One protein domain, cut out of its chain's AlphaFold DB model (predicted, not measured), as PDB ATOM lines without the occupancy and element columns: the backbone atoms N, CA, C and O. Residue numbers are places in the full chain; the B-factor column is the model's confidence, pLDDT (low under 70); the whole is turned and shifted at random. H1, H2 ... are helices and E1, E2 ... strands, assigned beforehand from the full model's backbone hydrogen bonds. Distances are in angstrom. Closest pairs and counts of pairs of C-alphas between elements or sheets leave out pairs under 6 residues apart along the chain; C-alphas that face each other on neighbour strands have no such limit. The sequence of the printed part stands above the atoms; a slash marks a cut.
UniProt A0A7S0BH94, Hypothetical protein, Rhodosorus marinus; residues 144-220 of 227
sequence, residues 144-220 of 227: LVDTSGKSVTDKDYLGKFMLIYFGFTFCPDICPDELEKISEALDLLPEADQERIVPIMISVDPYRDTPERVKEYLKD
ATOM      1  N   LEU A 144      57.226 104.440 127.333       92.50
ATOM      2  CA  LEU A 144      58.326 103.490 127.193       92.50
ATOM      3  C   LEU A 144      59.607 104.241 126.830       92.50
ATOM      4  O   LEU A 144      59.581 105.438 126.551       92.50
ATOM      5  N   VAL A 145      60.735 103.542 126.868       93.31
ATOM      6  CA  VAL A 145      62.027 104.068 126.424       93.31
ATOM      7  C   VAL A 145      62.406 103.309 125.169       93.31
ATOM      8  O   VAL A 145      62.382 102.084 125.186       93.31
ATOM      9  N   ASP A 146      62.722 104.036 124.105       93.19
ATOM     10  CA  ASP A 146      63.177 103.431 122.860       93.19
ATOM     11  C   ASP A 146      64.647 102.973 122.945       93.19
ATOM     12  O   ASP A 146      65.419 103.340 123.837       93.19
ATOM     13  N   THR A 147      65.068 102.215 121.943       92.12
ATOM     14  CA  THR A 147      66.447 101.768 121.687       92.12
ATOM     15  C   THR A 147      67.470 102.902 121.504       92.12
ATOM     16  O   THR A 147      68.679 102.648 121.465       92.12
ATOM     17  N   SER A 148      67.032 104.158 121.371       89.94
ATOM     18  CA  SER A 148      67.884 105.354 121.338       89.94
ATOM     19  C   SER A 148      68.016 106.049 122.703       89.94
ATOM     20  O   SER A 148      68.818 106.975 122.841       89.94
ATOM     21  N   GLY A 149      67.284 105.580 123.719       89.44
ATOM     22  CA  GLY A 149      67.234 106.150 125.064       89.44
ATOM     23  C   GLY A 149      66.228 107.295 125.221       89.44
ATOM     24  O   GLY A 149      66.209 107.957 126.262       89.44
ATOM     25  N   LYS A 150      65.392 107.563 124.214       92.00
ATOM     26  CA  LYS A 150      64.349 108.590 124.256       92.00
ATOM     27  C   LYS A 150      63.070 108.007 124.857       92.00
ATOM     28  O   LYS A 150      62.662 106.891 124.554       92.00
ATOM     29  N   SER A 151      62.405 108.796 125.697       93.12
ATOM     30  CA  SER A 151      61.060 108.468 126.178       93.12
ATOM     31  C   SER A 151      60.038 108.651 125.051       93.12
ATOM     32  O   SER A 151      59.970 109.727 124.450       93.12
ATOM     33  N   VAL A 152      59.265 107.605 124.772       93.38
ATOM     34  CA  VAL A 152      58.229 107.550 123.734       93.38
ATOM     35  C   VAL A 152      56.875 107.218 124.348       93.38
ATOM     36  O   VAL A 152      56.763 106.469 125.321       93.38
ATOM     37  N   THR A 153      55.828 107.794 123.773       93.06
ATOM     38  CA  THR A 153      54.446 107.669 124.235       93.06
ATOM     39  C   THR A 153      53.515 107.273 123.098       93.06
ATOM     40  O   THR A 153      53.868 107.369 121.925       93.06
ATOM     41  N   ASP A 154      52.277 106.905 123.425       88.88
ATOM     42  CA  ASP A 154      51.233 106.616 122.432       88.88
ATOM     43  C   ASP A 154      50.997 107.774 121.444       88.88
ATOM     44  O   ASP A 154      50.588 107.559 120.302       88.88
ATOM     45  N   LYS A 155      51.299 109.008 121.864       90.50
ATOM     46  CA  LYS A 155      51.112 110.218 121.060       90.50
ATOM     47  C   LYS A 155      52.137 110.366 119.941       90.50
ATOM     48  O   LYS A 155      51.822 110.987 118.928       90.50
ATOM     49  N   ASP A 156      53.332 109.806 120.111       89.69
ATOM     50  CA  ASP A 156      54.415 109.901 119.127       89.69
ATOM     51  C   ASP A 156      54.105 109.105 117.847       89.69
ATOM     52  O   ASP A 156      54.634 109.404 116.776       89.69
ATOM     53  N   TYR A 157      53.184 108.144 117.939       89.69
ATOM     54  CA  TYR A 157      52.788 107.263 116.842       89.69
ATOM     55  C   TYR A 157      51.440 107.636 116.203       89.69
ATOM     56  O   TYR A 157      50.926 106.904 115.353       89.69
ATOM     57  N   LEU A 158      50.848 108.775 116.576       88.81
ATOM     58  CA  LEU A 158      49.579 109.221 115.999       88.81
ATOM     59  C   LEU A 158      49.709 109.477 114.490       88.81
ATOM     60  O   LEU A 158      50.640 110.126 114.022       88.81
ATOM     61  N   GLY A 159      48.732 108.985 113.724       88.50
ATOM     62  CA  GLY A 159      48.704 109.112 112.262       88.50
ATOM     63  C   GLY A 159      49.463 108.015 111.509       88.50
ATOM     64  O   GLY A 159      49.369 107.962 110.283       88.50
ATOM     65  N   LYS A 160      50.152 107.116 112.220       89.19
ATOM     66  CA  LYS A 160      50.751 105.897 111.666       89.19
ATOM     67  C   LYS A 160      50.040 104.656 112.213       89.19
ATOM     68  O   LYS A 160      49.416 104.689 113.272       89.19
ATOM     69  N   PHE A 161      50.129 103.554 111.482       91.38
ATOM     70  CA  PHE A 161      49.671 102.247 111.933       91.38
ATOM     71  C   PHE A 161      50.770 101.581 112.754       91.38
ATOM     72  O   PHE A 161      51.842 101.292 112.231       91.38
ATOM     73  N   MET A 162      50.503 101.331 114.035       92.25
ATOM     74  CA  MET A 162      51.421 100.592 114.896       92.25
ATOM     75  C   MET A 162      51.164  99.093 114.760       92.25
ATOM     76  O   MET A 162      50.068  98.614 115.064       92.25
ATOM     77  N   LEU A 163      52.184  98.351 114.344       93.44
ATOM     78  CA  LEU A 163      52.195  96.897 114.396       93.44
ATOM     79  C   LEU A 163      53.008  96.472 115.616       93.44
ATOM     80  O   LEU A 163      54.230  96.422 115.561       93.44
ATOM     81  N   ILE A 164      52.322  96.225 116.730       93.25
ATOM     82  CA  ILE A 164      52.972  95.943 118.014       93.25
ATOM     83  C   ILE A 164      53.161  94.439 118.182       93.25
ATOM     84  O   ILE A 164      52.191  93.680 118.188       93.25
ATOM     85  N   TYR A 165      54.407  94.032 118.394       94.31
ATOM     86  CA  TYR A 165      54.799  92.679 118.752       94.31
ATOM     87  C   TYR A 165      55.411  92.668 120.157       94.31
ATOM     88  O   TYR A 165      56.331  93.428 120.448       94.31
ATOM     89  N   PHE A 166      54.908  91.806 121.040       93.50
ATOM     90  CA  PHE A 166      55.464  91.624 122.382       93.50
ATOM     91  C   PHE A 166      56.421  90.431 122.377       93.50
ATOM     92  O   PHE A 166      55.990  89.303 122.136       93.50
ATOM     93  N   GLY A 167      57.700  90.670 122.660       92.12
ATOM     94  CA  GLY A 167      58.754  89.654 122.583       92.12
ATOM     95  C   GLY A 167      59.882  89.902 123.580       92.12
ATOM     96  O   GLY A 167      59.753  90.727 124.473       92.12
ATOM     97  N   PHE A 168      60.988  89.175 123.461       92.75
ATOM     98  CA  PHE A 168      62.218  89.411 124.226       92.75
ATOM     99  C   PHE A 168      63.416  88.848 123.452       92.75
ATOM    100  O   PHE A 168      63.252  87.932 122.646       92.75
ATOM    101  N   THR A 169      64.621  89.371 123.686       91.06
ATOM    102  CA  THR A 169      65.792  89.069 122.829       91.06
ATOM    103  C   THR A 169      66.346  87.648 122.986       91.06
ATOM    104  O   THR A 169      67.043  87.148 122.112       91.06
ATOM    105  N   PHE A 170      66.040  86.968 124.094       90.00
ATOM    106  CA  PHE A 170      66.572  85.635 124.425       90.00
ATOM    107  C   PHE A 170      65.636  84.474 124.035       90.00
ATOM    108  O   PHE A 170      65.715  83.372 124.577       90.00
ATOM    109  N   CYS A 171      64.668  84.742 123.172       87.94
ATOM    110  CA  CYS A 171      63.642  83.790 122.784       87.94
ATOM    111  C   CYS A 171      64.201  82.823 121.726       87.94
ATOM    112  O   CYS A 171      64.622  83.289 120.671       87.94
ATOM    113  N   PRO A 172      64.240  81.502 121.989       83.56
ATOM    114  CA  PRO A 172      65.058  80.585 121.195       83.56
ATOM    115  C   PRO A 172      64.532  80.313 119.782       83.56
ATOM    116  O   PRO A 172      65.349  80.036 118.916       83.56
ATOM    117  N   ASP A 173      63.216  80.407 119.543       81.75
ATOM    118  CA  ASP A 173      62.634  79.971 118.260       81.75
ATOM    119  C   ASP A 173      61.503  80.894 117.763       81.75
ATOM    120  O   ASP A 173      61.568  81.450 116.678       81.75
ATOM    121  N   ILE A 174      60.462  81.124 118.571       89.38
ATOM    122  CA  ILE A 174      59.226  81.771 118.080       89.38
ATOM    123  C   ILE A 174      59.424  83.256 117.744       89.38
ATOM    124  O   ILE A 174      58.818  83.773 116.813       89.38
ATOM    125  N   CYS A 175      60.231  83.971 118.520       91.06
ATOM    126  CA  CYS A 175      60.362  85.413 118.356       91.06
ATOM    127  C   CYS A 175      61.123  85.843 117.097       91.06
ATOM    128  O   CYS A 175      60.632  86.761 116.440       91.06
ATOM    129  N   PRO A 176      62.266  85.232 116.727       93.00
ATOM    130  CA  PRO A 176      62.885  85.538 115.440       93.00
ATOM    131  C   PRO A 176      61.961  85.174 114.270       93.00
ATOM    132  O   PRO A 176      61.762  86.015 113.397       93.00
ATOM    133  N   ASP A 177      61.287  84.018 114.317       93.88
ATOM    134  CA  ASP A 177      60.342  83.601 113.271       93.88
ATOM    135  C   ASP A 177      59.212  84.626 113.047       93.88
ATOM    136  O   ASP A 177      58.823  84.909 111.914       93.88
ATOM    137  N   GLU A 178      58.641  85.189 114.117       94.12
ATOM    138  CA  GLU A 178      57.571  86.188 113.994       94.12
ATOM    139  C   GLU A 178      58.084  87.544 113.479       94.12
ATOM    140  O   GLU A 178      57.403  88.194 112.682       94.12
ATOM    141  N   LEU A 179      59.285  87.971 113.877       94.19
ATOM    142  CA  LEU A 179      59.888  89.214 113.379       94.19
ATOM    143  C   LEU A 179      60.298  89.112 111.905       94.19
ATOM    144  O   LEU A 179      60.128  90.077 111.154       94.19
ATOM    145  N   GLU A 180      60.766  87.945 111.461       94.69
ATOM    146  CA  GLU A 180      61.024  87.659 110.046       94.69
ATOM    147  C   GLU A 180      59.733  87.720 109.226       94.69
ATOM    148  O   GLU A 180      59.677  88.443 108.235       94.69
ATOM    149  N   LYS A 181      58.648  87.083 109.684       94.94
ATOM    150  CA  LYS A 181      57.341  87.158 109.000       94.94
ATOM    151  C   LYS A 181      56.829  88.587 108.862       94.94
ATOM    152  O   LYS A 181      56.248  88.936 107.836       94.94
ATOM    153  N   ILE A 182      57.012  89.416 109.889       94.94
ATOM    154  CA  ILE A 182      56.635  90.832 109.825       94.94
ATOM    155  C   ILE A 182      57.521  91.577 108.821       94.94
ATOM    156  O   ILE A 182      57.004  92.389 108.057       94.94
ATOM    157  N   SER A 183      58.824  91.289 108.790       94.62
ATOM    158  CA  SER A 183      59.751  91.855 107.801       94.62
ATOM    159  C   SER A 183      59.302  91.527 106.378       94.62
ATOM    160  O   SER A 183      59.086  92.434 105.580       94.62
ATOM    161  N   GLU A 184      59.045  90.248 106.097       95.00
ATOM    162  CA  GLU A 184      58.546  89.792 104.798       95.00
ATOM    163  C   GLU A 184      57.205  90.444 104.444       95.00
ATOM    164  O   GLU A 184      56.994  90.882 103.314       95.00
ATOM    165  N   ALA A 185      56.287  90.554 105.409       93.81
ATOM    166  CA  ALA A 185      55.000  91.201 105.192       93.81
ATOM    167  C   ALA A 185      55.145  92.688 104.834       93.81
ATOM    168  O   ALA A 185      54.364  93.189 104.026       93.81
ATOM    169  N   LEU A 186      56.126  93.389 105.407       93.12
ATOM    170  CA  LEU A 186      56.425  94.781 105.069       93.12
ATOM    171  C   LEU A 186      57.040  94.898 103.673       93.12
ATOM    172  O   LEU A 186      56.604  95.753 102.906       93.12
ATOM    173  N   ASP A 187      57.969  94.013 103.316       92.44
ATOM    174  CA  ASP A 187      58.616  93.997 101.996       92.44
ATOM    175  C   ASP A 187      57.624  93.729 100.852       92.44
ATOM    176  O   ASP A 187      57.801  94.212  99.733       92.44
ATOM    177  N   LEU A 188      56.545  92.989 101.127       93.56
ATOM    178  CA  LEU A 188      55.468  92.733 100.166       93.56
ATOM    179  C   LEU A 188      54.565  93.953  99.915       93.56
ATOM    180  O   LEU A 188      53.821  93.965  98.929       93.56
ATOM    181  N   LEU A 189      54.587  94.961 100.791       91.62
ATOM    182  CA  LEU A 189      53.766  96.160 100.643       91.62
ATOM    183  C   LEU A 189      54.433  97.186  99.712       91.62
ATOM    184  O   LEU A 189      55.657  97.297  99.690       91.62
ATOM    185  N   PRO A 190      53.651  98.001  98.981       92.94
ATOM    186  CA  PRO A 190      54.186  99.154  98.260       92.94
ATOM    187  C   PRO A 190      54.867 100.142  99.218       92.94
ATOM    188  O   PRO A 190      54.368 100.358 100.322       92.94
ATOM    189  N   GLU A 191      55.933 100.819  98.780       89.19
ATOM    190  CA  GLU A 191      56.693 101.778  99.610       89.19
ATOM    191  C   GLU A 191      55.797 102.822 100.307       89.19
ATOM    192  O   GLU A 191      55.963 103.105 101.494       89.19
ATOM    193  N   ALA A 192      54.778 103.329  99.602       88.31
ATOM    194  CA  ALA A 192      53.825 104.300 100.145       88.31
ATOM    195  C   ALA A 192      53.027 103.772 101.354       88.31
ATOM    196  O   ALA A 192      52.661 104.545 102.241       88.31
ATOM    197  N   ASP A 193      52.748 102.468 101.405       88.31
ATOM    198  CA  ASP A 193      52.061 101.837 102.533       88.31
ATOM    199  C   ASP A 193      53.042 101.384 103.612       88.31
ATOM    200  O   ASP A 193      52.721 101.497 104.798       88.31
ATOM    201  N   GLN A 194      54.259 100.976 103.235       89.44
ATOM    202  CA  GLN A 194      55.332 100.720 104.197       89.44
ATOM    203  C   GLN A 194      55.559 101.944 105.086       89.44
ATOM    204  O   GLN A 194      55.630 101.805 106.303       89.44
ATOM    205  N   GLU A 195      55.587 103.154 104.512       88.19
ATOM    206  CA  GLU A 195      55.752 104.418 105.244       88.19
ATOM    207  C   GLU A 195      54.714 104.652 106.341       88.19
ATOM    208  O   GLU A 195      55.024 105.266 107.368       88.19
ATOM    209  N   ARG A 196      53.506 104.126 106.150       90.38
ATOM    210  CA  ARG A 196      52.376 104.306 107.061       90.38
ATOM    211  C   ARG A 196      52.397 103.313 108.214       90.38
ATOM    212  O   ARG A 196      51.686 103.551 109.186       90.38
ATOM    213  N   ILE A 197      53.181 102.239 108.125       92.81
ATOM    214  CA  ILE A 197      53.277 101.195 109.148       92.81
ATOM    215  C   ILE A 197      54.590 101.343 109.924       92.81
ATOM    216  O   ILE A 197      55.672 101.517 109.354       92.81
ATOM    217  N   VAL A 198      54.479 101.268 111.248       93.44
ATOM    218  CA  VAL A 198      55.601 101.229 112.186       93.44
ATOM    219  C   VAL A 198      55.533  99.905 112.942       93.44
ATOM    220  O   VAL A 198      54.650  99.738 113.791       93.44
ATOM    221  N   PRO A 199      56.405  98.940 112.617       95.12
ATOM    222  CA  PRO A 199      56.548  97.725 113.403       95.12
ATOM    223  C   PRO A 199      57.311  98.034 114.700       95.12
ATOM    224  O   PRO A 199      58.427  98.547 114.668       95.12
ATOM    225  N   ILE A 200      56.690  97.745 115.843       94.56
ATOM    226  CA  ILE A 200      57.210  98.045 117.180       94.56
ATOM    227  C   ILE A 200      57.369  96.733 117.946       94.56
ATOM    228  O   ILE A 200      56.380  96.046 118.205       94.56
ATOM    229  N   MET A 201      58.592  96.405 118.354       95.00
ATOM    230  CA  MET A 201      58.855  95.325 119.300       95.00
ATOM    231  C   MET A 201      58.866  95.889 120.722       95.00
ATOM    232  O   MET A 201      59.729  96.681 121.074       95.00
ATOM    233  N   ILE A 202      57.949  95.442 121.576       94.50
ATOM    234  CA  ILE A 202      57.966  95.765 123.005       94.50
ATOM    235  C   ILE A 202      58.552  94.577 123.764       94.50
ATOM    236  O   ILE A 202      57.989  93.478 123.731       94.50
ATOM    237  N   SER A 203      59.665  94.801 124.469       94.50
ATOM    238  CA  SER A 203      60.227  93.769 125.338       94.50
ATOM    239  C   SER A 203      59.320  93.497 126.543       94.50
ATOM    240  O   SER A 203      58.870  94.419 127.227       94.50
ATOM    241  N   VAL A 204      59.079  92.220 126.830       92.75
ATOM    242  CA  VAL A 204      58.407  91.760 128.057       92.75
ATOM    243  C   VAL A 204      59.390  91.448 129.193       92.75
ATOM    244  O   VAL A 204      58.958  91.086 130.288       92.75
ATOM    245  N   ASP A 205      60.698  91.590 128.958       92.31
ATOM    246  CA  ASP A 205      61.762  91.248 129.904       92.31
ATOM    247  C   ASP A 205      62.732  92.415 130.175       92.31
ATOM    248  O   ASP A 205      63.879  92.418 129.714       92.31
ATOM    249  N   PRO A 206      62.316  93.397 130.993       87.88
ATOM    250  CA  PRO A 206      63.108  94.596 131.264       87.88
ATOM    251  C   PRO A 206      64.385  94.334 132.080       87.88
ATOM    252  O   PRO A 206      65.215  95.229 132.219       87.88
ATOM    253  N   TYR A 207      64.550  93.144 132.668       89.75
ATOM    254  CA  TYR A 207      65.728  92.825 133.481       89.75
ATOM    255  C   TYR A 207      66.933  92.414 132.632       89.75
ATOM    256  O   TYR A 207      68.072  92.603 133.060       89.75
ATOM    257  N   ARG A 208      66.691  91.820 131.457       89.88
ATOM    258  CA  ARG A 208      67.739  91.305 130.561       89.88
ATOM    259  C   ARG A 208      67.839  92.087 129.256       89.88
ATOM    260  O   ARG A 208      68.939  92.193 128.709       89.88
ATOM    261  N   ASP A 209      66.732  92.648 128.784       93.12
ATOM    262  CA  ASP A 209      66.687  93.415 127.546       93.12
ATOM    263  C   ASP A 209      66.984  94.891 127.837       93.12
ATOM    264  O   ASP A 209      66.119  95.648 128.276       93.12
ATOM    265  N   THR A 210      68.232  95.310 127.604       92.25
ATOM    266  CA  THR A 210      68.597  96.735 127.610       92.25
ATOM    267  C   THR A 210      68.319  97.362 126.239       92.25
ATOM    268  O   THR A 210      68.330  96.637 125.237       92.25
ATOM    269  N   PRO A 211      68.133  98.693 126.148       92.62
ATOM    270  CA  PRO A 211      67.917  99.381 124.872       92.62
ATOM    271  C   PRO A 211      68.983  99.044 123.820       92.62
ATOM    272  O   PRO A 211      68.677  98.845 122.649       92.62
ATOM    273  N   GLU A 212      70.242  98.897 124.230       92.50
ATOM    274  CA  GLU A 212      71.348  98.552 123.336       92.50
ATOM    275  C   GLU A 212      71.238  97.120 122.807       92.50
ATOM    276  O   GLU A 212      71.511  96.884 121.631       92.50
ATOM    277  N   ARG A 213      70.813  96.171 123.652       92.75
ATOM    278  CA  ARG A 213      70.635  94.763 123.263       92.75
ATOM    279  C   ARG A 213      69.453  94.591 122.323       92.75
ATOM    280  O   ARG A 213      69.580  93.895 121.324       92.75
ATOM    281  N   VAL A 214      68.332  95.253 122.616       93.56
ATOM    282  CA  VAL A 214      67.161  95.263 121.727       93.56
ATOM    283  C   VAL A 214      67.542  95.878 120.383       93.56
ATOM    284  O   VAL A 214      67.221  95.320 119.340       93.56
ATOM    285  N   LYS A 215      68.322  96.965 120.386       93.75
ATOM    286  CA  LYS A 215      68.817  97.592 119.157       93.75
ATOM    287  C   LYS A 215      69.706  96.667 118.342       93.75
ATOM    288  O   LYS A 215      69.649  96.698 117.121       93.75
ATOM    289  N   GLU A 216      70.590  95.922 118.997       93.25
ATOM    290  CA  GLU A 216      71.461  94.961 118.325       93.25
ATOM    291  C   GLU A 216      70.650  93.816 117.722       93.25
ATOM    292  O   GLU A 216      70.835  93.516 116.552       93.25
ATOM    293  N   TYR A 217      69.689  93.284 118.475       93.81
ATOM    294  CA  TYR A 217      68.783  92.235 118.020       93.81
ATOM    295  C   TYR A 217      67.930  92.672 116.819       93.81
ATOM    296  O   TYR A 217      67.820  91.947 115.838       93.81
ATOM    297  N   LEU A 218      67.368  93.885 116.845       93.94
ATOM    298  CA  LEU A 218      66.500  94.379 115.770       93.94
ATOM    299  C   LEU A 218      67.230  94.649 114.441       93.94
ATOM    300  O   LEU A 218      66.575  94.731 113.404       93.94
ATOM    301  N   LYS A 219      68.566  94.770 114.438       93.44
ATOM    302  CA  LYS A 219      69.353  95.000 113.208       93.44
ATOM    303  C   LYS A 219      69.331  93.827 112.238       93.44
ATOM    304  O   LYS A 219      69.569  94.052 111.055       93.44
ATOM    305  N   ASP A 220      69.093  92.619 112.735       92.56
ATOM    306  CA  ASP A 220      69.088  91.408 111.913       92.56
ATOM    307  C   ASP A 220      67.776  91.251 111.115       92.56
ATOM    308  O   ASP A 220      67.698  90.416 110.218       92.56
TER     309      ASP A 220
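This is residues 144 to 220 of the 227 residues of the protein "Hypothetical protein" of Rhodosorus marinus (UniProt A0A7S0BH94). A ribbon of two long parallel strands, E2 and E3, runs through the middle, with the long helix H2 along one side of it and, on the other side, a hooked stretch that holds the short strand E1, which is apart from both strands, and the small helix H1, which a tight link joins to E2. H4 lies beside the E3 edge of the ribbon, and the small helix H3 sits beyond the end where E3 begins. The printed part has 77 residues with four named helices and three named strands, in the order E1, H1, E2, H2, H3, E3, H4; the sheet's order is E2, E3, parallel, and the class is mixed, helices and strands. The whole is compact, with a radius of gyration of the C-alphas of 13.0 A, and spans 37 by 30 by 17 A.

E2, residues 161 to 167, and E3, residues 197 to 203, are parallel neighbours at 24 degrees. C-alphas 163 and 199 face each other at 4.5 A. N 165 and O 200, 2.8 A, and N 200 and O 163, 2.8 A, are within hydrogen-bond range. Between the strands come H2, residues 174 to 187, and H3, residues 191 to 194; together they make a strand-helix-strand unit, two parallel strands joined through helices, with a right-handed crossover. The closest C-alphas of H2 and E2 are those of Gly 167 and Cys 175, 6.2 A apart; those of H2 and E3 are Ile 182 and Pro 199, 7.8 A apart. H2 and H3 are close but not clearly touching, with the C-alphas of Leu 186 and Gln 194 closest at 6.1 A. H4, residues 211 to 218, comes nearest to E3 at the C-alphas of Ser 203 and Val 214, 8.0 A, and is apart from H2. E1, residues 151 to 153, pairs with no named strand and is apart from E2 and E3; its residues 151 to 152 pair antiparallel with residues 144 to 145. H1, residues 154 to 157, is only just apart from E3, at 8.1 A, and meets E1 only through their link. In H2 and H4 every O i to N i+4 pair is within hydrogen-bond range; H1 and H3 are too short for such a pair, and their single O i to N i+3 pair is within range in H3 but not in H1.

E2 measures 18.8 A from first to last C-alpha, E3 19.1 A, H2 20.2 A and H4 10.5 A. E1 begins at C-alpha 151, (61.060, 108.468, 126.178). E2 begins at C-alpha 161, (49.671, 102.247, 111.933), and H4 ends at C-alpha 218, (66.500, 94.379, 115.770).

The two C-alphas farthest apart, those of Pro 190 and Tyr 207, are 37.6 A apart. The printed part has no cut, and no link is long. The mean pLDDT of the printed part is 91.9, and no printed residue is under 70.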